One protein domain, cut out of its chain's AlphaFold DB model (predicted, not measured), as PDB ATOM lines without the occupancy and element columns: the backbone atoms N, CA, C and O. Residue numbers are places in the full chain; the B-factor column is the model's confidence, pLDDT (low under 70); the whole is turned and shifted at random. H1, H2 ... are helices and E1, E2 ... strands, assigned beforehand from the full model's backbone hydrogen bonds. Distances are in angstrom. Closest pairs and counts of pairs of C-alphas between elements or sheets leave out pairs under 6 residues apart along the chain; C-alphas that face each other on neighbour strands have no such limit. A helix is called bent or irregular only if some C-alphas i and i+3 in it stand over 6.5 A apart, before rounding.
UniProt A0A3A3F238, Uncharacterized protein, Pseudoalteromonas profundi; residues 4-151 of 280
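AT A GLANCE: This is residues 4 to 151 of the 280 residues of an uncharacterized protein of Pseudoalteromonas profundi (UniProt A0A3A3F238). A strongly twisted sheet of four strands stands between two helices, H1 over one face and H3 over the other, and H2 packs on H1 away from the sheet. The long hairpin of E3 and E4 makes the middle of the sheet, and the loop of residues 20 to 30 sticks out. The printed part has 148 residues with three named helices and four named strands, in the order E1 H1 E2 H2 H3 E3 E4; the sheet's order is E1 E4 E3 E2, mixed, and the class is mixed. The whole is compact, with a radius of gyration of the C-alphas of 16.1 A and spans of 46 by 37 by 29 A.

HOW THE PARTS SIT: Start at E1, residues 4 to 12, an edge strand antiparallel to E4, residues 135 to 150; N 7 and O 146 are 2.8 A apart. E4 and E3, residues 117 to 129, form an antiparallel hairpin, with N 120 and O 145 at 2.8 A; E3 bends by 57 degrees at residue 125 and E4 by 83 degrees at residue 138. Beyond E3 comes the edge strand E2, residues 63 to 66, parallel to E3, with N 66 and O 121 at 2.8 A. H1, residues 39 to 53, is on the sheet at a height of 7.0 A, over E4 and E3; its closest C-alphas to E4 are those of Val 53 and Lys 144, 6.0 A apart. E1, H1 and E2 form a split strand-helix-strand unit, two strands running the same way but not neighbours, with a right-handed crossover. H2, residues 74 to 88, is not on the sheet but touches H1, at a shallow tilt of 29 degrees, the same way; the closest C-alphas are those of Ile 43 and Phe 80, 6.1 A apart. H3, residues 99 to 112, is on the sheet at a height of 8.2 A and runs along the strands, at 3 degrees to E3 on the local plane; with H1 and the sheet it gives three layers, helices on both faces. H3 is irregular, with C-alphas 100 and 103 7.0 A apart. E2, H2, H3 and E3 form a strand-helix-strand unit, its two strands parallel neighbours. Every O i to N i+4 pair is within hydrogen-bond range in H2, 8 of 11 in H1 and 8 of 10 in H3.

IN THESE COORDINATES: Find C-alpha 4 at (89.226, 56.374, 31.775), where E1 begins its 23.8 A. H1 measures 21.6 A, E2 9.9 A, H2 20.8 A and H3 20.6 A. E3 covers 34.9 A, and E4 covers 38.5 A to C-alpha 150 at (90.049, 52.186, 34.501).

THE WHOLE: The two C-alphas farthest apart, of His 30 and Asn 114, are 47.5 A apart. The printed part has no cut, and the link from E1 to H1 is long, 26 residues. The mean pLDDT of the printed part is 82.6; residues 15 to 35, 56 to 59 and 130 to 133 hold the 29 residues under 70.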
ATOM      1  N   PHE A   4      89.686  57.000  33.013       93.88
ATOM      2  CA  PHE A   4      89.226  56.374  31.775       93.88
ATOM      3  C   PHE A   4      90.317  56.341  30.702       93.88
ATOM      4  O   PHE A   4      91.309  57.071  30.759       93.88
ATOM      5  N   LYS A   5      90.095  55.486  29.707       93.00
ATOM      6  CA  LYS A   5      90.765  55.493  28.406       93.00
ATOM      7  C   LYS A   5      89.720  55.706  27.324       93.00
ATOM      8  O   LYS A   5      88.567  55.320  27.495       93.00
ATOM      9  N   ILE A   6      90.127  56.300  26.213       93.81
ATOM     10  CA  ILE A   6      89.261  56.519  25.054       93.81
ATOM     11  C   ILE A   6      89.997  56.078  23.794       93.81
ATOM     12  O   ILE A   6      91.177  56.357  23.643       93.81
ATOM     13  N   SER A   7      89.331  55.369  22.891       91.50
ATOM     14  CA  SER A   7      89.907  54.901  21.627       91.50
ATOM     15  C   SER A   7      88.990  55.284  20.477       91.50
ATOM     16  O   SER A   7      87.852  54.825  20.427       91.50
ATOM     17  N   ILE A   8      89.475  56.113  19.551       91.12
ATOM     18  CA  ILE A   8      88.747  56.418  18.313       91.12
ATOM     19  C   ILE A   8      88.822  55.178  17.421       91.12
ATOM     20  O   ILE A   8      89.904  54.767  17.013       91.12
ATOM     21  N   GLN A   9      87.671  54.560  17.165       90.12
ATOM     22  CA  GLN A   9      87.557  53.330  16.381       90.12
ATOM     23  C   GLN A   9      87.349  53.628  14.899       90.12
ATOM     24  O   GLN A   9      87.845  52.906  14.039       90.12
ATOM     25  N   GLN A  10      86.595  54.686  14.606       89.50
ATOM     26  CA  GLN A  10      86.291  55.086  13.246       89.50
ATOM     27  C   GLN A  10      86.124  56.597  13.170       89.50
ATOM     28  O   GLN A  10      85.505  57.207  14.041       89.50
ATOM     29  N   PHE A  11      86.637  57.183  12.094       86.75
ATOM     30  CA  PHE A  11      86.480  58.595  11.803       86.75
ATOM     31  C   PHE A  11      86.158  58.772  10.317       86.75
ATOM     32  O   PHE A  11      86.916  58.313   9.467       86.75
ATOM     33  N   ASP A  12      84.999  59.360  10.017       87.06
ATOM     34  CA  ASP A  12      84.503  59.586   8.658       87.06
ATOM     35  C   ASP A  12      84.277  61.081   8.436       87.06
ATOM     36  O   ASP A  12      83.380  61.691   9.027       87.06
ATOM     37  N   THR A  13      85.100  61.665   7.575       82.19
ATOM     38  CA  THR A  13      85.092  63.082   7.219       82.19
ATOM     39  C   THR A  13      84.574  63.279   5.793       82.19
ATOM     40  O   THR A  13      84.711  62.393   4.952       82.19
ATOM     41  N   PRO A  14      83.998  64.448   5.464       74.25
ATOM     42  CA  PRO A  14      83.497  64.724   4.114       74.25
ATOM     43  C   PRO A  14      84.608  64.860   3.051       74.25
ATOM     44  O   PRO A  14      84.313  65.017   1.870       74.25
ATOM     45  N   TYR A  15      85.875  64.781   3.456       68.75
ATOM     46  CA  TYR A  15      87.062  64.863   2.613       68.75
ATOM     47  C   TYR A  15      88.050  63.740   2.975       68.75
ATOM     48  O   TYR A  15      88.172  63.373   4.145       68.75
ATOM     49  N   GLU A  16      88.776  63.212   1.985       54.19
ATOM     50  CA  GLU A  16      89.898  62.281   2.186       54.19
ATOM     51  C   GLU A  16      91.131  63.060   2.665       54.19
ATOM     52  O   GLU A  16      92.041  63.363   1.896       54.19
ATOM     53  N   VAL A  17      91.155  63.445   3.937       52.16
ATOM     54  CA  VAL A  17      92.338  64.054   4.552       52.16
ATOM     55  C   VAL A  17      92.787  63.140   5.677       52.16
ATOM     56  O   VAL A  17      92.006  62.806   6.566       52.16
ATOM     57  N   ALA A  18      94.043  62.699   5.621       47.66
ATOM     58  CA  ALA A  18      94.617  61.860   6.663       47.66
ATOM     59  C   ALA A  18      94.536  62.581   8.032       47.66
ATOM     60  O   ALA A  18      94.740  63.801   8.075       47.66
ATOM     61  N   PRO A  19      94.266  61.875   9.148       44.19
ATOM     62  CA  PRO A  19      94.248  62.445  10.501       44.19
ATOM     63  C   PRO A  19      95.478  63.294  10.848       44.19
ATOM     64  O   PRO A  19      95.389  64.224  11.639       44.19
ATOM     65  N   GLU A  20      96.626  63.026  10.231       39.97
ATOM     66  CA  GLU A  20      97.869  63.775  10.428       39.97
ATOM     67  C   GLU A  20      97.897  65.114   9.661       39.97
ATOM     68  O   GLU A  20      98.549  66.069  10.087       39.97
ATOM     69  N   VAL A  21      97.144  65.230   8.561       43.72
ATOM     70  CA  VAL A  21      96.987  66.472   7.780       43.72
ATOM     71  C   VAL A  21      95.977  67.421   8.442       43.72
ATOM     72  O   VAL A  21      96.095  68.636   8.292       43.72
ATOM     73  N   LEU A  22      95.071  66.898   9.281       47.88
ATOM     74  CA  LEU A  22      94.297  67.707  10.236       47.88
ATOM     75  C   LEU A  22      95.205  68.467  11.222       47.88
ATOM     76  O   LEU A  22      94.828  69.553  11.667       47.88
ATOM     77  N   VAL A  23      96.399  67.931  11.516       42.44
ATOM     78  CA  VAL A  23      97.297  68.425  12.572       42.44
ATOM     79  C   VAL A  23      98.411  69.343  12.054       42.44
ATOM     80  O   VAL A  23      98.836  70.225  12.800       42.44
ATOM     81  N   LEU A  24      98.894  69.208  10.806       36.91
ATOM     82  CA  LEU A  24     100.178  69.840  10.448       36.91
ATOM     83  C   LEU A  24     100.195  70.904   9.348       36.91
ATOM     84  O   LEU A  24     100.703  71.984   9.647       36.91
ATOM     85  N   GLU A  25      99.673  70.753   8.130       36.78
ATOM     86  CA  GLU A  25      99.940  71.779   7.099       36.78
ATOM     87  C   GLU A  25      98.797  71.981   6.104       36.78
ATOM     88  O   GLU A  25      98.467  71.119   5.295       36.78
ATOM     89  N   GLY A  26      98.214  73.183   6.153       38.94
ATOM     90  CA  GLY A  26      97.249  73.656   5.175       38.94
ATOM     91  C   GLY A  26      97.917  73.845   3.820       38.94
ATOM     92  O   GLY A  26      98.535  74.876   3.562       38.94
ATOM     93  N   SER A  27      97.748  72.873   2.934       38.81
ATOM     94  CA  SER A  27      97.874  73.100   1.500       38.81
ATOM     95  C   SER A  27      96.483  72.987   0.886       38.81
ATOM     96  O   SER A  27      95.787  71.984   1.011       38.81
ATOM     97  N   SER A  28      96.040  74.090   0.288       42.75
ATOM     98  CA  SER A  28      94.764  74.208  -0.409       42.75
ATOM     99  C   SER A  28      94.834  73.447  -1.733       42.75
ATOM    100  O   SER A  28      95.086  74.042  -2.782       42.75
ATOM    101  N   GLY A  29      94.639  72.130  -1.681       41.44
ATOM    102  CA  GLY A  29      94.100  71.399  -2.822       41.44
ATOM    103  C   GLY A  29      92.678  71.896  -3.089       41.44
ATOM    104  O   GLY A  29      92.007  72.349  -2.165       41.44
ATOM    105  N   HIS A  30      92.246  71.896  -4.349       44.50
ATOM    106  CA  HIS A  30      90.915  72.343  -4.767       44.50
ATOM    107  C   HIS A  30      89.800  71.530  -4.082       44.50
ATOM    108  O   HIS A  30      89.304  70.551  -4.631       44.50
ATOM    109  N   GLU A  31      89.414  71.930  -2.876       53.44
ATOM    110  CA  GLU A  31      88.309  71.347  -2.123       53.44
ATOM    111  C   GLU A  31      86.999  71.995  -2.587       53.44
ATOM    112  O   GLU A  31      86.883  73.221  -2.663       53.44
ATOM    113  N   GLN A  32      86.007  71.172  -2.934       51.22
ATOM    114  CA  GLN A  32      84.655  71.655  -3.201       51.22
ATOM    115  C   GLN A  32      84.036  72.125  -1.883       51.22
ATOM    116  O   GLN A  32      83.548  71.319  -1.095       51.22
ATOM    117  N   VAL A  33      84.053  73.438  -1.651       59.59
ATOM    118  CA  VAL A  33      83.260  74.074  -0.595       59.59
ATOM    119  C   VAL A  33      81.793  73.714  -0.827       59.59
ATOM    120  O   VAL A  33      81.249  73.974  -1.906       59.59
ATOM    121  N   GLN A  34      81.150  73.096   0.166       63.03
ATOM    122  CA  GLN A  34      79.716  72.845   0.102       63.03
ATOM    123  C   GLN A  34      78.971  74.127   0.462       63.03
ATOM    124  O   GLN A  34      79.270  74.788   1.456       63.03
ATOM    125  N   ASN A  35      77.961  74.475  -0.332       64.44
ATOM    126  CA  ASN A  35      77.084  75.579   0.029       64.44
ATOM    127  C   ASN A  35      76.272  75.174   1.262       64.44
ATOM    128  O   ASN A  35      75.526  74.201   1.222       64.44
ATOM    129  N   TRP A  36      76.397  75.928   2.355       70.75
ATOM    130  CA  TRP A  36      75.493  75.772   3.491       70.75
ATOM    131  C   TRP A  36      74.051  76.021   3.030       70.75
ATOM    132  O   TRP A  36      73.750  77.076   2.469       70.75
ATOM    133  N   HIS A  37      73.166  75.050   3.258       74.00
ATOM    134  CA  HIS A  37      71.785  75.101   2.782       74.00
ATOM    135  C   HIS A  37      70.819  75.603   3.863       74.00
ATOM    136  O   HIS A  37      70.362  76.743   3.818       74.00
ATOM    137  N   SER A  38      70.494  74.754   4.839       84.00
ATOM    138  CA  SER A  38      69.579  75.054   5.944       84.00
ATOM    139  C   SER A  38      69.879  74.158   7.147       84.00
ATOM    140  O   SER A  38      70.552  73.135   7.011       84.00
ATOM    141  N   PHE A  39      69.353  74.514   8.322       84.38
ATOM    142  CA  PHE A  39      69.457  73.660   9.509       84.38
ATOM    143  C   PHE A  39      68.727  72.320   9.335       84.38
ATOM    144  O   PHE A  39      69.231  71.302   9.795       84.38
ATOM    145  N   ASP A  40      67.598  72.284   8.625       85.50
ATOM    146  CA  ASP A  40      66.881  71.029   8.360       85.50
ATOM    147  C   ASP A  40      67.704  70.074   7.485       85.50
ATOM    148  O   ASP A  40      67.796  68.882   7.780       85.50
ATOM    149  N   ALA A  41      68.350  70.605   6.438       86.31
ATOM    150  CA  ALA A  41      69.257  69.831   5.592       86.31
ATOM    151  C   ALA A  41      70.461  69.327   6.396       86.31
ATOM    152  O   ALA A  41      70.807  68.154   6.317       86.31
ATOM    153  N   PHE A  42      71.028  70.179   7.253       89.19
ATOM    154  CA  PHE A  42      72.105  69.803   8.165       89.19
ATOM    155  C   PHE A  42      71.707  68.651   9.108       89.19
ATOM    156  O   PHE A  42      72.458  67.689   9.260       89.19
ATOM    157  N   ILE A  43      70.516  68.707   9.719       90.12
ATOM    158  CA  ILE A  43      70.008  67.629  10.584       90.12
ATOM    159  C   ILE A  43      69.868  66.331   9.785       90.12
ATOM    160  O   ILE A  43      70.317  65.276  10.242       90.12
ATOM    161  N   TYR A  44      69.280  66.406   8.590       89.12
ATOM    162  CA  TYR A  44      69.147  65.257   7.697       89.12
ATOM    163  C   TYR A  44      70.509  64.637   7.359       89.12
ATOM    164  O   TYR A  44      70.690  63.426   7.524       89.12
ATOM    165  N   ASP A  45      71.479  65.460   6.962       90.69
ATOM    166  CA  ASP A  45      72.827  65.015   6.612       90.69
ATOM    167  C   ASP A  45      73.524  64.351   7.804       90.69
ATOM    168  O   ASP A  45      74.151  63.304   7.635       90.69
ATOM    169  N   CYS A  46      73.344  64.868   9.026       91.88
ATOM    170  CA  CYS A  46      73.818  64.222  10.252       91.88
ATOM    171  C   CYS A  46      73.232  62.821  10.453       91.88
ATOM    172  O   CYS A  46      73.965  61.870  10.733       91.88
ATOM    173  N   ILE A  47      71.918  62.662  10.281       89.19
ATOM    174  CA  ILE A  47      71.240  61.368  10.454       89.19
ATOM    175  C   ILE A  47      71.709  60.357   9.404       89.19
ATOM    176  O   ILE A  47      71.877  59.172   9.718       89.19
ATOM    177  N   VAL A  48      71.915  60.803   8.162       90.31
ATOM    178  CA  VAL A  48      72.434  59.961   7.076       90.31
ATOM    179  C   VAL A  48      73.890  59.587   7.338       90.31
ATOM    180  O   VAL A  48      74.230  58.406   7.237       90.31
ATOM    181  N   LYS A  49      74.723  60.558   7.725       91.88
ATOM    182  CA  LYS A  49      76.143  60.357   8.027       91.88
ATOM    183  C   LYS A  49      76.345  59.381   9.183       91.88
ATOM    184  O   LYS A  49      77.250  58.564   9.108       91.88
ATOM    185  N   ALA A  50      75.459  59.352  10.178       89.00
ATOM    186  CA  ALA A  50      75.532  58.385  11.277       89.00
ATOM    187  C   ALA A  50      75.659  56.917  10.817       89.00
ATOM    188  O   ALA A  50      76.328  56.123  11.475       89.00
ATOM    189  N   LYS A  51      75.080  56.549   9.662       88.06
ATOM    190  CA  LYS A  51      75.156  55.182   9.110       88.06
ATOM    191  C   LYS A  51      76.570  54.751   8.730       88.06
ATOM    192  O   LYS A  51      76.814  53.555   8.606       88.06
ATOM    193  N   SER A  52      77.479  55.693   8.477       88.50
ATOM    194  CA  SER A  52      78.848  55.339   8.105       88.50
ATOM    195  C   SER A  52      79.631  54.796   9.295       88.50
ATOM    196  O   SER A  52      80.468  53.918   9.099       88.50
ATOM    197  N   VAL A  53      79.320  55.261  10.509       86.06
ATOM    198  CA  VAL A  53      80.011  54.897  11.758       86.06
ATOM    199  C   VAL A  53      79.196  53.987  12.678       86.06
ATOM    200  O   VAL A  53      79.751  53.393  13.600       86.06
ATOM    201  N   LEU A  54      77.888  53.855  12.441       86.31
ATOM    202  CA  LEU A  54      77.004  52.961  13.181       86.31
ATOM    203  C   LEU A  54      76.459  51.870  12.267       86.31
ATOM    204  O   LEU A  54      75.536  52.098  11.481       86.31
ATOM    205  N   LYS A  55      76.984  50.656  12.425       78.00
ATOM    206  CA  LYS A  55      76.330  49.449  11.918       78.00
ATOM    207  C   LYS A  55      75.506  48.854  13.055       78.00
ATOM    208  O   LYS A  55      75.982  48.762  14.180       78.00
ATOM    209  N   GLU A  56      74.272  48.447  12.769       64.38
ATOM    210  CA  GLU A  56      73.331  47.920  13.776       64.38
ATOM    211  C   GLU A  56      73.873  46.676  14.516       64.38
ATOM    212  O   GLU A  56      73.471  46.400  15.641       64.38
ATOM    213  N   SER A  57      74.835  45.962  13.921       57.84
ATOM    214  CA  SER A  57      75.558  44.836  14.528       57.84
ATOM    215  C   SER A  57      76.599  45.223  15.587       57.84
ATOM    216  O   SER A  57      77.100  44.342  16.285       57.84
ATOM    217  N   ASP A  58      76.956  46.505  15.694       62.38
ATOM    218  CA  ASP A  58      78.167  46.958  16.391       62.38
ATOM    219  C   ASP A  58      77.893  47.561  17.780       62.38
ATOM    220  O   ASP A  58      78.818  48.091  18.399       62.38
ATOM    221  N   VAL A  59      76.650  47.506  18.277       69.00
ATOM    222  CA  VAL A  59      76.283  48.044  19.599       69.00
ATOM    223  C   VAL A  59      76.338  46.928  20.638       69.00
ATOM    224  O   VAL A  59      75.391  46.162  20.804       69.00
ATOM    225  N   GLN A  60      77.471  46.822  21.330       76.44
ATOM    226  CA  GLN A  60      77.674  45.851  22.418       76.44
ATOM    227  C   GLN A  60      77.698  46.503  23.806       76.44
ATOM    228  O   GLN A  60      77.666  45.803  24.815       76.44
ATOM    229  N   GLN A  61      77.761  47.831  23.852       85.56
ATOM    230  CA  GLN A  61      77.875  48.644  25.059       85.56
ATOM    231  C   GLN A  61      76.797  49.736  25.055       85.56
ATOM    232  O   GLN A  61      76.201  49.996  24.003       85.56
ATOM    233  N   PRO A  62      76.533  50.402  26.196       92.06
ATOM    234  CA  PRO A  62      75.746  51.630  26.202       92.06
ATOM    235  C   PRO A  62      76.301  52.624  25.178       92.06
ATOM    236  O   PRO A  62      77.512  52.810  25.097       92.06
ATOM    237  N   LEU A  63      75.421  53.253  24.403       92.75
ATOM    238  CA  LEU A  63      75.789  54.183  23.340       92.75
ATOM    239  C   LEU A  63      75.314  55.592  23.700       92.75
ATOM    240  O   LEU A  63      74.133  55.784  23.981       92.75
ATOM    241  N   ILE A  64      76.213  56.574  23.659       95.75
ATOM    242  CA  ILE A  64      75.905  57.990  23.894       95.75
ATOM    243  C   ILE A  64      76.192  58.797  22.622       95.75
ATOM    244  O   ILE A  64      77.256  58.690  22.013       95.75
ATOM    245  N   TRP A  65      75.241  59.628  22.215       96.12
ATOM    246  CA  TRP A  65      75.335  60.486  21.041       96.12
ATOM    247  C   TRP A  65      75.787  61.882  21.438       96.12
ATOM    248  O   TRP A  65      75.149  62.548  22.255       96.12
ATOM    249  N   LEU A  66      76.875  62.332  20.826       97.19
ATOM    250  CA  LEU A  66      77.433  63.667  20.990       97.19
ATOM    251  C   LEU A  66      77.059  64.468  19.747       97.19
ATOM    252  O   LEU A  66      77.447  64.128  18.628       97.19
ATOM    253  N   LEU A  67      76.235  65.486  19.939       95.75
ATOM    254  CA  LEU A  67      75.492  66.135  18.870       95.75
ATOM    255  C   LEU A  67      75.804  67.630  18.803       95.75
ATOM    256  O   LEU A  67      76.296  68.212  19.782       95.75
ATOM    257  N   PRO A  68      75.466  68.272  17.669       93.69
ATOM    258  CA  PRO A  68      75.724  69.683  17.468       93.69
ATOM    259  C   PRO A  68      75.143  70.531  18.586       93.69
ATOM    260  O   PRO A  68      74.055  70.278  19.109       93.69
ATOM    261  N   ALA A  69      75.872  71.580  18.941       91.56
ATOM    262  CA  ALA A  69      75.403  72.542  19.918       91.56
ATOM    263  C   ALA A  69      74.208  73.314  19.347       91.56
ATOM    264  O   ALA A  69      74.370  74.119  18.425       91.56
ATOM    265  N   LEU A  70      73.019  73.081  19.903       88.94
ATOM    266  CA  LEU A  70      71.771  73.741  19.503       88.94
ATOM    267  C   LEU A  70      71.123  74.498  20.682       88.94
ATOM    268  O   LEU A  70      69.919  74.337  20.926       88.94
ATOM    269  N   PRO A  71      71.875  75.302  21.470       84.19
ATOM    270  CA  PRO A  71      71.243  76.106  22.503       84.19
ATOM    271  C   PRO A  71      70.297  77.107  21.839       84.19
ATOM    272  O   PRO A  71      70.583  77.643  20.769       84.19
ATOM    273  N   PHE A  72      69.146  77.334  22.469       86.19
ATOM    274  CA  PHE A  72      68.102  78.250  21.987       86.19
ATOM    275  C   PHE A  72      67.399  77.830  20.680       86.19
ATOM    276  O   PHE A  72      66.558  78.571  20.179       86.19
ATOM    277  N   GLN A  73      67.686  76.640  20.142       87.88
ATOM    278  CA  GLN A  73      67.086  76.118  18.910       87.88
ATOM    279  C   GLN A  73      66.191  74.902  19.202       87.88
ATOM    280  O   GLN A  73      66.425  73.801  18.704       87.88
ATOM    281  N   THR A  74      65.165  75.097  20.037       90.94
ATOM    282  CA  THR A  74      64.300  74.021  20.559       90.94
ATOM    283  C   THR A  74      63.635  73.190  19.461       90.94
ATOM    284  O   THR A  74      63.615  71.962  19.562       90.94
ATOM    285  N   ASP A  75      63.144  73.830  18.400       92.81
ATOM    286  CA  ASP A  75      62.457  73.138  17.302       92.81
ATOM    287  C   ASP A  75      63.418  72.216  16.542       92.81
ATOM    288  O   ASP A  75      63.143  71.030  16.368       92.81
ATOM    289  N   HIS A  76      64.603  72.727  16.196       91.81
ATOM    290  CA  HIS A  76      65.664  71.947  15.556       91.81
ATOM    291  C   HIS A  76      66.149  70.802  16.452       91.81
ATOM    292  O   HIS A  76      66.307  69.678  15.981       91.81
ATOM    293  N   LYS A  77      66.335  71.050  17.757       93.25
ATOM    294  CA  LYS A  77      66.708  70.006  18.724       93.25
ATOM    295  C   LYS A  77      65.646  68.903  18.786       93.25
ATOM    296  O   LYS A  77      65.989  67.724  18.773       93.25
ATOM    297  N   THR A  78      64.366  69.273  18.801       93.44
ATOM    298  CA  THR A  78      63.237  68.329  18.828       93.44
ATOM    299  C   THR A  78      63.173  67.503  17.545       93.44
ATOM    300  O   THR A  78      63.024  66.283  17.606       93.44
ATOM    301  N   LEU A  79      63.344  68.144  16.385       92.38
ATOM    302  CA  LEU A  79      63.415  67.461  15.095       92.38
ATOM    303  C   LEU A  79      64.565  66.445  15.059       92.38
ATOM    304  O   LEU A  79      64.368  65.306  14.630       92.38
ATOM    305  N   PHE A  80      65.742  66.834  15.554       93.06
ATOM    306  CA  PHE A  80      66.920  65.970  15.609       93.06
ATOM    307  C   PHE A  80      66.670  64.747  16.500       93.06
ATOM    308  O   PHE A  80      66.876  63.616  16.053       93.06
ATOM    309  N   ILE A  81      66.163  64.965  17.721       93.69
ATOM    310  CA  ILE A  81      65.816  63.892  18.665       93.69
ATOM    311  C   ILE A  81      64.849  62.915  18.001       93.69
ATOM    312  O   ILE A  81      65.185  61.742  17.844       93.69
ATOM    313  N   ASN A  82      63.696  63.399  17.536       92.94
ATOM    314  CA  ASN A  82      62.662  62.550  16.943       92.94
ATOM    315  C   ASN A  82      63.206  61.716  15.781       92.94
ATOM    316  O   ASN A  82      62.896  60.532  15.666       92.94
ATOM    317  N   SER A  83      64.056  62.312  14.947       90.50
ATOM    318  CA  SER A  83      64.622  61.626  13.791       90.50
ATOM    319  C   SER A  83      65.619  60.531  14.181       90.50
ATOM    320  O   SER A  83      65.575  59.436  13.616       90.50
ATOM    321  N   LEU A  84      66.489  60.776  15.169       89.12
ATOM    322  CA  LEU A  84      67.401  59.751  15.692       89.12
ATOM    323  C   LEU A  84      66.643  58.632  16.409       89.12
ATOM    324  O   LEU A  84      66.964  57.462  16.207       89.12
ATOM    325  N   GLN A  85      65.621  58.965  17.200       90.12
ATOM    326  CA  GLN A  85      64.789  57.967  17.876       90.12
ATOM    327  C   GLN A  85      64.068  57.069  16.873       90.12
ATOM    328  O   GLN A  85      64.126  55.848  16.986       90.12
ATOM    329  N   GLN A  86      63.437  57.659  15.857       88.62
ATOM    330  CA  GLN A  86      62.748  56.902  14.811       88.62
ATOM    331  C   GLN A  86      63.705  56.019  14.009       88.62
ATOM    332  O   GLN A  86      63.334  54.916  13.615       88.62
ATOM    333  N   ARG A  87      64.927  56.498  13.741       86.75
ATOM    334  CA  ARG A  87      65.875  55.785  12.883       86.75
ATOM    335  C   ARG A  87      66.694  54.723  13.616       86.75
ATOM    336  O   ARG A  87      66.973  53.692  13.011       86.75
ATOM    337  N   TYR A  88      67.098  54.992  14.854       84.88
ATOM    338  CA  TYR A  88      68.081  54.196  15.598       84.88
ATOM    339  C   TYR A  88      67.576  53.711  16.968       84.88
ATOM    340  O   TYR A  88      68.302  53.000  17.653       84.88
ATOM    341  N   GLY A  89      66.355  54.070  17.388       83.69
ATOM    342  CA  GLY A  89      65.755  53.579  18.638       83.69
ATOM    343  C   GLY A  89      66.432  54.082  19.920       83.69
ATOM    344  O   GLY A  89      66.388  53.405  20.941       83.69
ATOM    345  N   ILE A  90      67.090  55.241  19.865       80.19
ATOM    346  CA  ILE A  90      67.953  55.755  20.939       80.19
ATOM    347  C   ILE A  90      67.142  56.471  22.028       80.19
ATOM    348  O   ILE A  90      66.171  57.176  21.742       80.19
ATOM    349  N   ALA A  91      67.556  56.332  23.287       83.81
ATOM    350  CA  ALA A  91      66.946  57.042  24.405       83.81
ATOM    351  C   ALA A  91      67.380  58.523  24.433       83.81
ATOM    352  O   ALA A  91      68.531  58.844  24.140       83.81
ATOM    353  N   VAL A  92      66.475  59.448  24.770       84.50
ATOM    354  CA  VAL A  92      66.752  60.901  24.695       84.50
ATOM    355  C   VAL A  92      67.863  61.310  25.660       84.50
ATOM    356  O   VAL A  92      68.692  62.154  25.336       84.50
ATOM    357  N   GLU A  93      67.908  60.686  26.831       87.25
ATOM    358  CA  GLU A  93      68.922  60.883  27.867       87.25
ATOM    359  C   GLU A  93      70.344  60.526  27.408       87.25
ATOM    360  O   GLU A  93      71.316  60.989  27.999       87.25
ATOM    361  N   GLN A  94      70.477  59.753  26.328       89.50
ATOM    362  CA  GLN A  94      71.753  59.416  25.701       89.50
ATOM    363  C   GLN A  94      72.114  60.376  24.556       89.50
ATOM    364  O   GLN A  94      73.076  60.119  23.840       89.50
ATOM    365  N   MET A  95      71.372  61.473  24.359       95.06
ATOM    366  CA  MET A  95      71.623  62.477  23.319       95.06
ATOM    367  C   MET A  95      72.079  63.807  23.932       95.06
ATOM    368  O   MET A  95      71.295  64.526  24.556       95.06
ATOM    369  N   ILE A  96      73.339  64.180  23.706       95.94
ATOM    370  CA  ILE A  96      73.973  65.355  24.316       95.94
ATOM    371  C   ILE A  96      74.253  66.415  23.244       95.94
ATOM    372  O   ILE A  96      75.152  66.263  22.424       95.94
ATOM    373  N   PHE A  97      73.495  67.516  23.267       94.94
ATOM    374  CA  PHE A  97      73.569  68.627  22.298       94.94
ATOM    375  C   PHE A  97      74.467  69.767  22.789       94.94
ATOM    376  O   PHE A  97      74.027  70.913  22.927       94.94
ATOM    377  N   GLU A  98      75.716  69.439  23.099       93.81
ATOM    378  CA  GLU A  98      76.662  70.357  23.745       93.81
ATOM    379  C   GLU A  98      77.946  70.555  22.938       93.81
ATOM    380  O   GLU A  98      78.943  70.992  23.500       93.81
ATOM    381  N   GLY A  99      77.947  70.221  21.639       92.50
ATOM    382  CA  GLY A  99      79.119  70.396  20.776       92.50
ATOM    383  C   GLY A  99      80.375  69.792  21.407       92.50
ATOM    384  O   GLY A  99      80.318  68.717  22.006       92.50
ATOM    385  N   ALA A 100      81.502  70.498  21.326       90.50
ATOM    386  CA  ALA A 100      82.782  70.053  21.875       90.50
ATOM    387  C   ALA A 100      82.745  69.691  23.377       90.50
ATOM    388  O   ALA A 100      83.536  68.861  23.818       90.50
ATOM    389  N   ASN A 101      81.812  70.242  24.167       93.69
ATOM    390  CA  ASN A 101      81.693  69.896  25.588       93.69
ATOM    391  C   ASN A 101      81.032  68.523  25.823       93.69
ATOM    392  O   ASN A 101      81.196  67.930  26.892       93.69
ATOM    393  N   ALA A 102      80.311  67.992  24.834       95.75
ATOM    394  CA  ALA A 102      79.433  66.838  24.999       95.75
ATOM    395  C   ALA A 102      80.143  65.585  25.537       95.75
ATOM    396  O   ALA A 102      79.554  64.845  26.323       95.75
ATOM    397  N   ILE A 103      81.411  65.348  25.176       96.69
ATOM    398  CA  ILE A 103      82.165  64.186  25.680       96.69
ATOM    399  C   ILE A 103      82.387  64.247  27.200       96.69
ATOM    400  O   ILE A 103      82.391  63.216  27.874       96.69
ATOM    401  N   HIS A 104      82.547  65.447  27.763       96.56
ATOM    402  CA  HIS A 104      82.747  65.632  29.198       96.56
ATOM    403  C   HIS A 104      81.459  65.285  29.951       96.56
ATOM    404  O   HIS A 104      81.492  64.548  30.939       96.56
ATOM    405  N   SER A 105      80.320  65.737  29.425       96.38
ATOM    406  CA  SER A 105      78.987  65.402  29.931       96.38
ATOM    407  C   SER A 105      78.658  63.916  29.751       96.38
ATOM    408  O   SER A 105      78.079  63.314  30.649       96.38
ATOM    409  N   ALA A 106      79.111  63.279  28.665       97.44
ATOM    410  CA  ALA A 106      78.965  61.835  28.465       97.44
ATOM    411  C   ALA A 106      79.712  61.021  29.531       97.44
ATOM    412  O   ALA A 106      79.172  60.053  30.055       97.44
ATOM    413  N   ILE A 107      80.928  61.434  29.904       97.38
ATOM    414  CA  ILE A 107      81.686  60.789  30.988       97.38
ATOM    415  C   ILE A 107      81.000  60.995  32.338       97.38
ATOM    416  O   ILE A 107      80.949  60.058  33.134       97.38
ATOM    417  N   ALA A 108      80.486  62.198  32.609       95.75
ATOM    418  CA  ALA A 108      79.730  62.467  33.829       95.75
ATOM    419  C   ALA A 108      78.481  61.570  33.913       95.75
ATOM    420  O   ALA A 108      78.316  60.855  34.900       95.75
ATOM    421  N   LEU A 109      77.691  61.506  32.837       95.44
ATOM    422  CA  LEU A 109      76.523  60.631  32.730       95.44
ATOM    423  C   LEU A 109      76.900  59.156  32.917       95.44
ATOM    424  O   LEU A 109      76.271  58.449  33.697       95.44
ATOM    425  N   ALA A 110      77.949  58.678  32.247       95.88
ATOM    426  CA  ALA A 110      78.383  57.289  32.356       95.88
ATOM    427  C   ALA A 110      78.826  56.924  33.787       95.88
ATOM    428  O   ALA A 110      78.569  55.807  34.238       95.88
ATOM    429  N   LYS A 111      79.432  57.867  34.526       94.25
ATOM    430  CA  LYS A 111      79.740  57.699  35.957       94.25
ATOM    431  C   LYS A 111      78.472  57.624  36.805       94.25
ATOM    432  O   LYS A 111      78.374  56.735  37.645       94.25
ATOM    433  N   GLU A 112      77.509  58.515  36.580       94.50
ATOM    434  CA  GLU A 112      76.217  58.504  37.286       94.50
ATOM    435  C   GLU A 112      75.453  57.192  37.054       94.50
ATOM    436  O   GLU A 112      74.863  56.638  37.981       94.50
ATOM    437  N   GLN A 113      75.527  56.654  35.834       93.81
ATOM    438  CA  GLN A 113      74.897  55.393  35.438       93.81
ATOM    439  C   GLN A 113      75.746  54.145  35.753       93.81
ATOM    440  O   GLN A 113      75.312  53.027  35.484       93.81
ATOM    441  N   ASN A 114      76.932  54.303  36.354       94.12
ATOM    442  CA  ASN A 114      77.864  53.219  36.697       94.12
ATOM    443  C   ASN A 114      78.265  52.318  35.512       94.12
ATOM    444  O   ASN A 114      78.438  51.107  35.671       94.12
ATOM    445  N   PHE A 115      78.428  52.888  34.319       94.56
ATOM    446  CA  PHE A 115      78.942  52.138  33.175       94.56
ATOM    447  C   PHE A 115      80.412  51.769  33.401       94.56
ATOM    448  O   PHE A 115      81.203  52.590  33.859       94.56
ATOM    449  N   SER A 116      80.796  50.536  33.064       94.88
ATOM    450  CA  SER A 116      82.208  50.125  33.016       94.88
ATOM    451  C   SER A 116      82.880  50.578  31.718       94.88
ATOM    452  O   SER A 116      84.061  50.926  31.718       94.88
ATOM    453  N   ALA A 117      82.114  50.616  30.631       96.00
ATOM    454  CA  ALA A 117      82.502  51.134  29.333       96.00
ATOM    455  C   ALA A 117      81.266  51.613  28.558       96.00
ATOM    456  O   ALA A 117      80.139  51.235  28.884       96.00
ATOM    457  N   PHE A 118      81.475  52.449  27.546       95.56
ATOM    458  CA  PHE A 118      80.424  52.930  26.652       95.56
ATOM    459  C   PHE A 118      81.005  53.330  25.294       95.56
ATOM    460  O   PHE A 118      82.162  53.743  25.188       95.56
ATOM    461  N   ASP A 119      80.181  53.223  24.259       94.75
ATOM    462  CA  ASP A 119      80.473  53.778  22.945       94.75
ATOM    463  C   ASP A 119      79.953  55.215  22.866       94.75
ATOM    464  O   ASP A 119      78.907  55.562  23.423       94.75
ATOM    465  N   VAL A 120      80.666  56.052  22.119       95.56
ATOM    466  CA  VAL A 120      80.185  57.366  21.704       95.56
ATOM    467  C   VAL A 120      80.135  57.469  20.193       95.56
ATOM    468  O   VAL A 120      81.052  57.033  19.493       95.56
ATOM    469  N   ILE A 121      79.075  58.104  19.702       95.06
ATOM    470  CA  ILE A 121      78.990  58.585  18.325       95.06
ATOM    471  C   ILE A 121      78.911  60.101  18.366       95.06
ATOM    472  O   ILE A 121      77.919  60.659  18.829       95.06
ATOM    473  N   ALA A 122      79.956  60.761  17.878       95.44
ATOM    474  CA  ALA A 122      79.980  62.203  17.697       95.44
ATOM    475  C   ALA A 122      79.686  62.555  16.243       95.44
ATOM    476  O   ALA A 122      80.310  61.994  15.342       95.44
ATOM    477  N   ILE A 123      78.754  63.478  16.010       95.12
ATOM    478  CA  ILE A 123      78.386  63.945  14.667       95.12
ATOM    479  C   ILE A 123      78.265  65.457  14.699       95.12
ATOM    480  O   ILE A 123      77.547  66.000  15.539       95.12
ATOM    481  N   ASP A 124      78.945  66.131  13.777       93.06
ATOM    482  CA  ASP A 124      78.830  67.578  13.637       93.06
ATOM    483  C   ASP A 124      79.240  68.067  12.246       93.06
ATOM    484  O   ASP A 124      79.847  67.345  11.447       93.06
ATOM    485  N   GLY A 125      78.903  69.325  11.973       88.69
ATOM    486  CA  GLY A 125      79.401  70.049  10.817       88.69
ATOM    487  C   GLY A 125      80.875  70.383  10.971       88.69
ATOM    488  O   GLY A 125      81.329  70.800  12.038       88.69
ATOM    489  N   VAL A 126      81.608  70.245   9.874       85.25
ATOM    490  CA  VAL A 126      83.018  70.606   9.795       85.25
ATOM    491  C   VAL A 126      83.176  71.873   8.972       85.25
ATOM    492  O   VAL A 126      82.579  72.016   7.900       85.25
ATOM    493  N   PHE A 127      83.984  72.801   9.474       80.88
ATOM    494  CA  PHE A 127      84.146  74.121   8.884       80.88
ATOM    495  C   PHE A 127      85.606  74.530   8.800       80.88
ATOM    496  O   PHE A 127      86.240  74.672   9.836       80.88
ATOM    497  N   LYS A 128      86.086  74.865   7.603       78.75
ATOM    498  CA  LYS A 128      87.427  75.395   7.359       78.75
ATOM    499  C   LYS A 128      87.561  76.851   7.753       78.75
ATOM    500  O   LYS A 128      86.765  77.678   7.326       78.75
ATOM    501  N   ALA A 129      88.599  77.174   8.518       74.00
ATOM    502  CA  ALA A 129      89.037  78.552   8.682       74.00
ATOM    503  C   ALA A 129      89.471  79.126   7.318       74.00
ATOM    504  O   ALA A 129      90.342  78.566   6.648       74.00
ATOM    505  N   SER A 130      88.858  80.230   6.892       69.75
ATOM    506  CA  SER A 130      89.184  80.908   5.636       69.75
ATOM    507  C   SER A 130      90.164  82.061   5.860       69.75
ATOM    508  O   SER A 130      90.245  82.642   6.942       69.75
ATOM    509  N   LYS A 131      90.870  82.466   4.795       67.12
ATOM    510  CA  LYS A 131      91.795  83.621   4.810       67.12
ATOM    511  C   LYS A 131      91.109  84.971   5.083       67.12
ATOM    512  O   LYS A 131      91.788  85.986   5.176       67.12
ATOM    513  N   HIS A 132      89.778  84.999   5.170       66.56
ATOM    514  CA  HIS A 132      88.970  86.200   5.383       66.56
ATOM    515  C   HIS A 132      88.365  86.267   6.794       66.56
ATOM    516  O   HIS A 132      87.330  86.901   6.979       66.56
ATOM    517  N   ASN A 133      88.981  85.608   7.781       63.25
ATOM    518  CA  ASN A 133      88.479  85.520   9.157       63.25
ATOM    519  C   ASN A 133      87.050  84.951   9.244       63.25
ATOM    520  O   ASN A 133      86.226  85.409  10.035       63.25
ATOM    521  N   GLY A 134      86.750  83.954   8.406       72.12
ATOM    522  CA  GLY A 134      85.444  83.303   8.334       72.12
ATOM    523  C   GLY A 134      85.540  81.781   8.312       72.12
ATOM    524  O   GLY A 134      86.627  81.209   8.330       72.12
ATOM    525  N   PHE A 135      84.382  81.129   8.257       77.25
ATOM    526  CA  PHE A 135      84.267  79.676   8.182       77.25
ATOM    527  C   PHE A 135      83.642  79.247   6.857       77.25
ATOM    528  O   PHE A 135      82.587  79.754   6.478       77.25
ATOM    529  N   GLU A 136      84.267  78.288   6.186       78.00
ATOM    530  CA  GLU A 136      83.751  77.628   4.988       78.00
ATOM    531  C   GLU A 136      83.235  76.240   5.366       78.00
ATOM    532  O   GLU A 136      83.972  75.424   5.914       78.00
ATOM    533  N   TYR A 137      81.957  75.969   5.107       81.62
ATOM    534  CA  TYR A 137      81.355  74.675   5.421       81.62
ATOM    535  C   TYR A 137      81.889  73.581   4.488       81.62
ATOM    536  O   TYR A 137      81.864  73.722   3.263       81.62
ATOM    537  N   LEU A 138      82.366  72.484   5.077       79.62
ATOM    538  CA  LEU A 138      82.933  71.348   4.348       79.62
ATOM    539  C   LEU A 138      82.003  70.129   4.308       79.62
ATOM    540  O   LEU A 138      82.271  69.195   3.557       79.62
ATOM    541  N   GLY A 139      80.926  70.118   5.096       86.00
ATOM    542  CA  GLY A 139      80.012  68.981   5.213       86.00
ATOM    543  C   GLY A 139      79.903  68.456   6.644       86.00
ATOM    544  O   GLY A 139      80.358  69.092   7.596       86.00
ATOM    545  N   ILE A 140      79.316  67.267   6.789       90.50
ATOM    546  CA  ILE A 140      79.178  66.567   8.072       90.50
ATOM    547  C   ILE A 140      80.271  65.514   8.230       90.50
ATOM    548  O   ILE A 140      80.519  64.733   7.306       90.50
ATOM    549  N   ALA A 141      80.856  65.439   9.422       89.94
ATOM    550  CA  ALA A 141      81.698  64.327   9.840       89.94
ATOM    551  C   ALA A 141      81.035  63.510  10.955       89.94
ATOM    552  O   ALA A 141      80.132  63.980  11.652       89.94
ATOM    553  N   ALA A 142      81.510  62.280  11.128       93.06
ATOM    554  CA  ALA A 142      81.139  61.428  12.244       93.06
ATOM    555  C   ALA A 142      82.349  60.681  12.813       93.06
ATOM    556  O   ALA A 142      83.266  60.288  12.093       93.06
ATOM    557  N   CYS A 143      82.334  60.461  14.122       91.81
ATOM    558  CA  CYS A 143      83.373  59.763  14.865       91.81
ATOM    559  C   CYS A 143      82.733  58.724  15.786       91.81
ATOM    560  O   CYS A 143      81.830  59.061  16.553       91.81
ATOM    561  N   LYS A 144      83.218  57.478  15.732       93.75
ATOM    562  CA  LYS A 144      82.930  56.451  16.737       93.75
ATOM    563  C   LYS A 144      84.143  56.296  17.641       93.75
ATOM    564  O   LYS A 144      85.248  56.028  17.158       93.75
ATOM    565  N   ALA A 145      83.932  56.404  18.946       94.00
ATOM    566  CA  ALA A 145      84.958  56.109  19.933       94.00
ATOM    567  C   ALA A 145      84.418  55.213  21.047       94.00
ATOM    568  O   ALA A 145      83.236  55.244  21.370       94.00
ATOM    569  N   TYR A 146      85.312  54.430  21.633       94.94
ATOM    570  CA  TYR A 146      85.047  53.565  22.774       94.94
ATOM    571  C   TYR A 146      85.710  54.151  24.015       94.94
ATOM    572  O   TYR A 146      86.890  54.508  23.967       94.94
ATOM    573  N   VAL A 147      84.967  54.248  25.114       96.25
ATOM    574  CA  VAL A 147      85.453  54.747  26.403       96.25
ATOM    575  C   VAL A 147      85.355  53.634  27.436       96.25
ATOM    576  O   VAL A 147      84.294  53.052  27.634       96.25
ATOM    577  N   GLU A 148      86.456  53.367  28.131       95.75
ATOM    578  CA  GLU A 148      86.542  52.361  29.190       95.75
ATOM    579  C   GLU A 148      87.013  53.015  30.485       95.75
ATOM    580  O   GLU A 148      88.036  53.709  30.503       95.75
ATOM    581  N   PHE A 149      86.300  52.776  31.586       95.44
ATOM    582  CA  PHE A 149      86.753  53.217  32.899       95.44
ATOM    583  C   PHE A 149      87.829  52.282  33.441       95.44
ATOM    584  O   PHE A 149      87.716  51.060  33.422       95.44
ATOM    585  N   THR A 150      88.880  52.883  33.980       92.88
ATOM    586  CA  THR A 150      90.049  52.186  34.501       92.88
ATOM    587  C   THR A 150      90.417  52.723  35.886       92.88
ATOM    588  O   THR A 150      89.799  53.649  36.422       92.88
ATOM    589  N   GLN A 151      91.406  52.095  36.520       90.94
ATOM    590  CA  GLN A 151      91.926  52.548  37.814       90.94
ATOM    591  C   GLN A 151      92.956  53.676  37.669       90.94
ATOM    592  O   GLN A 151      93.041  54.527  38.544       90.94
TER     593      GLN A 151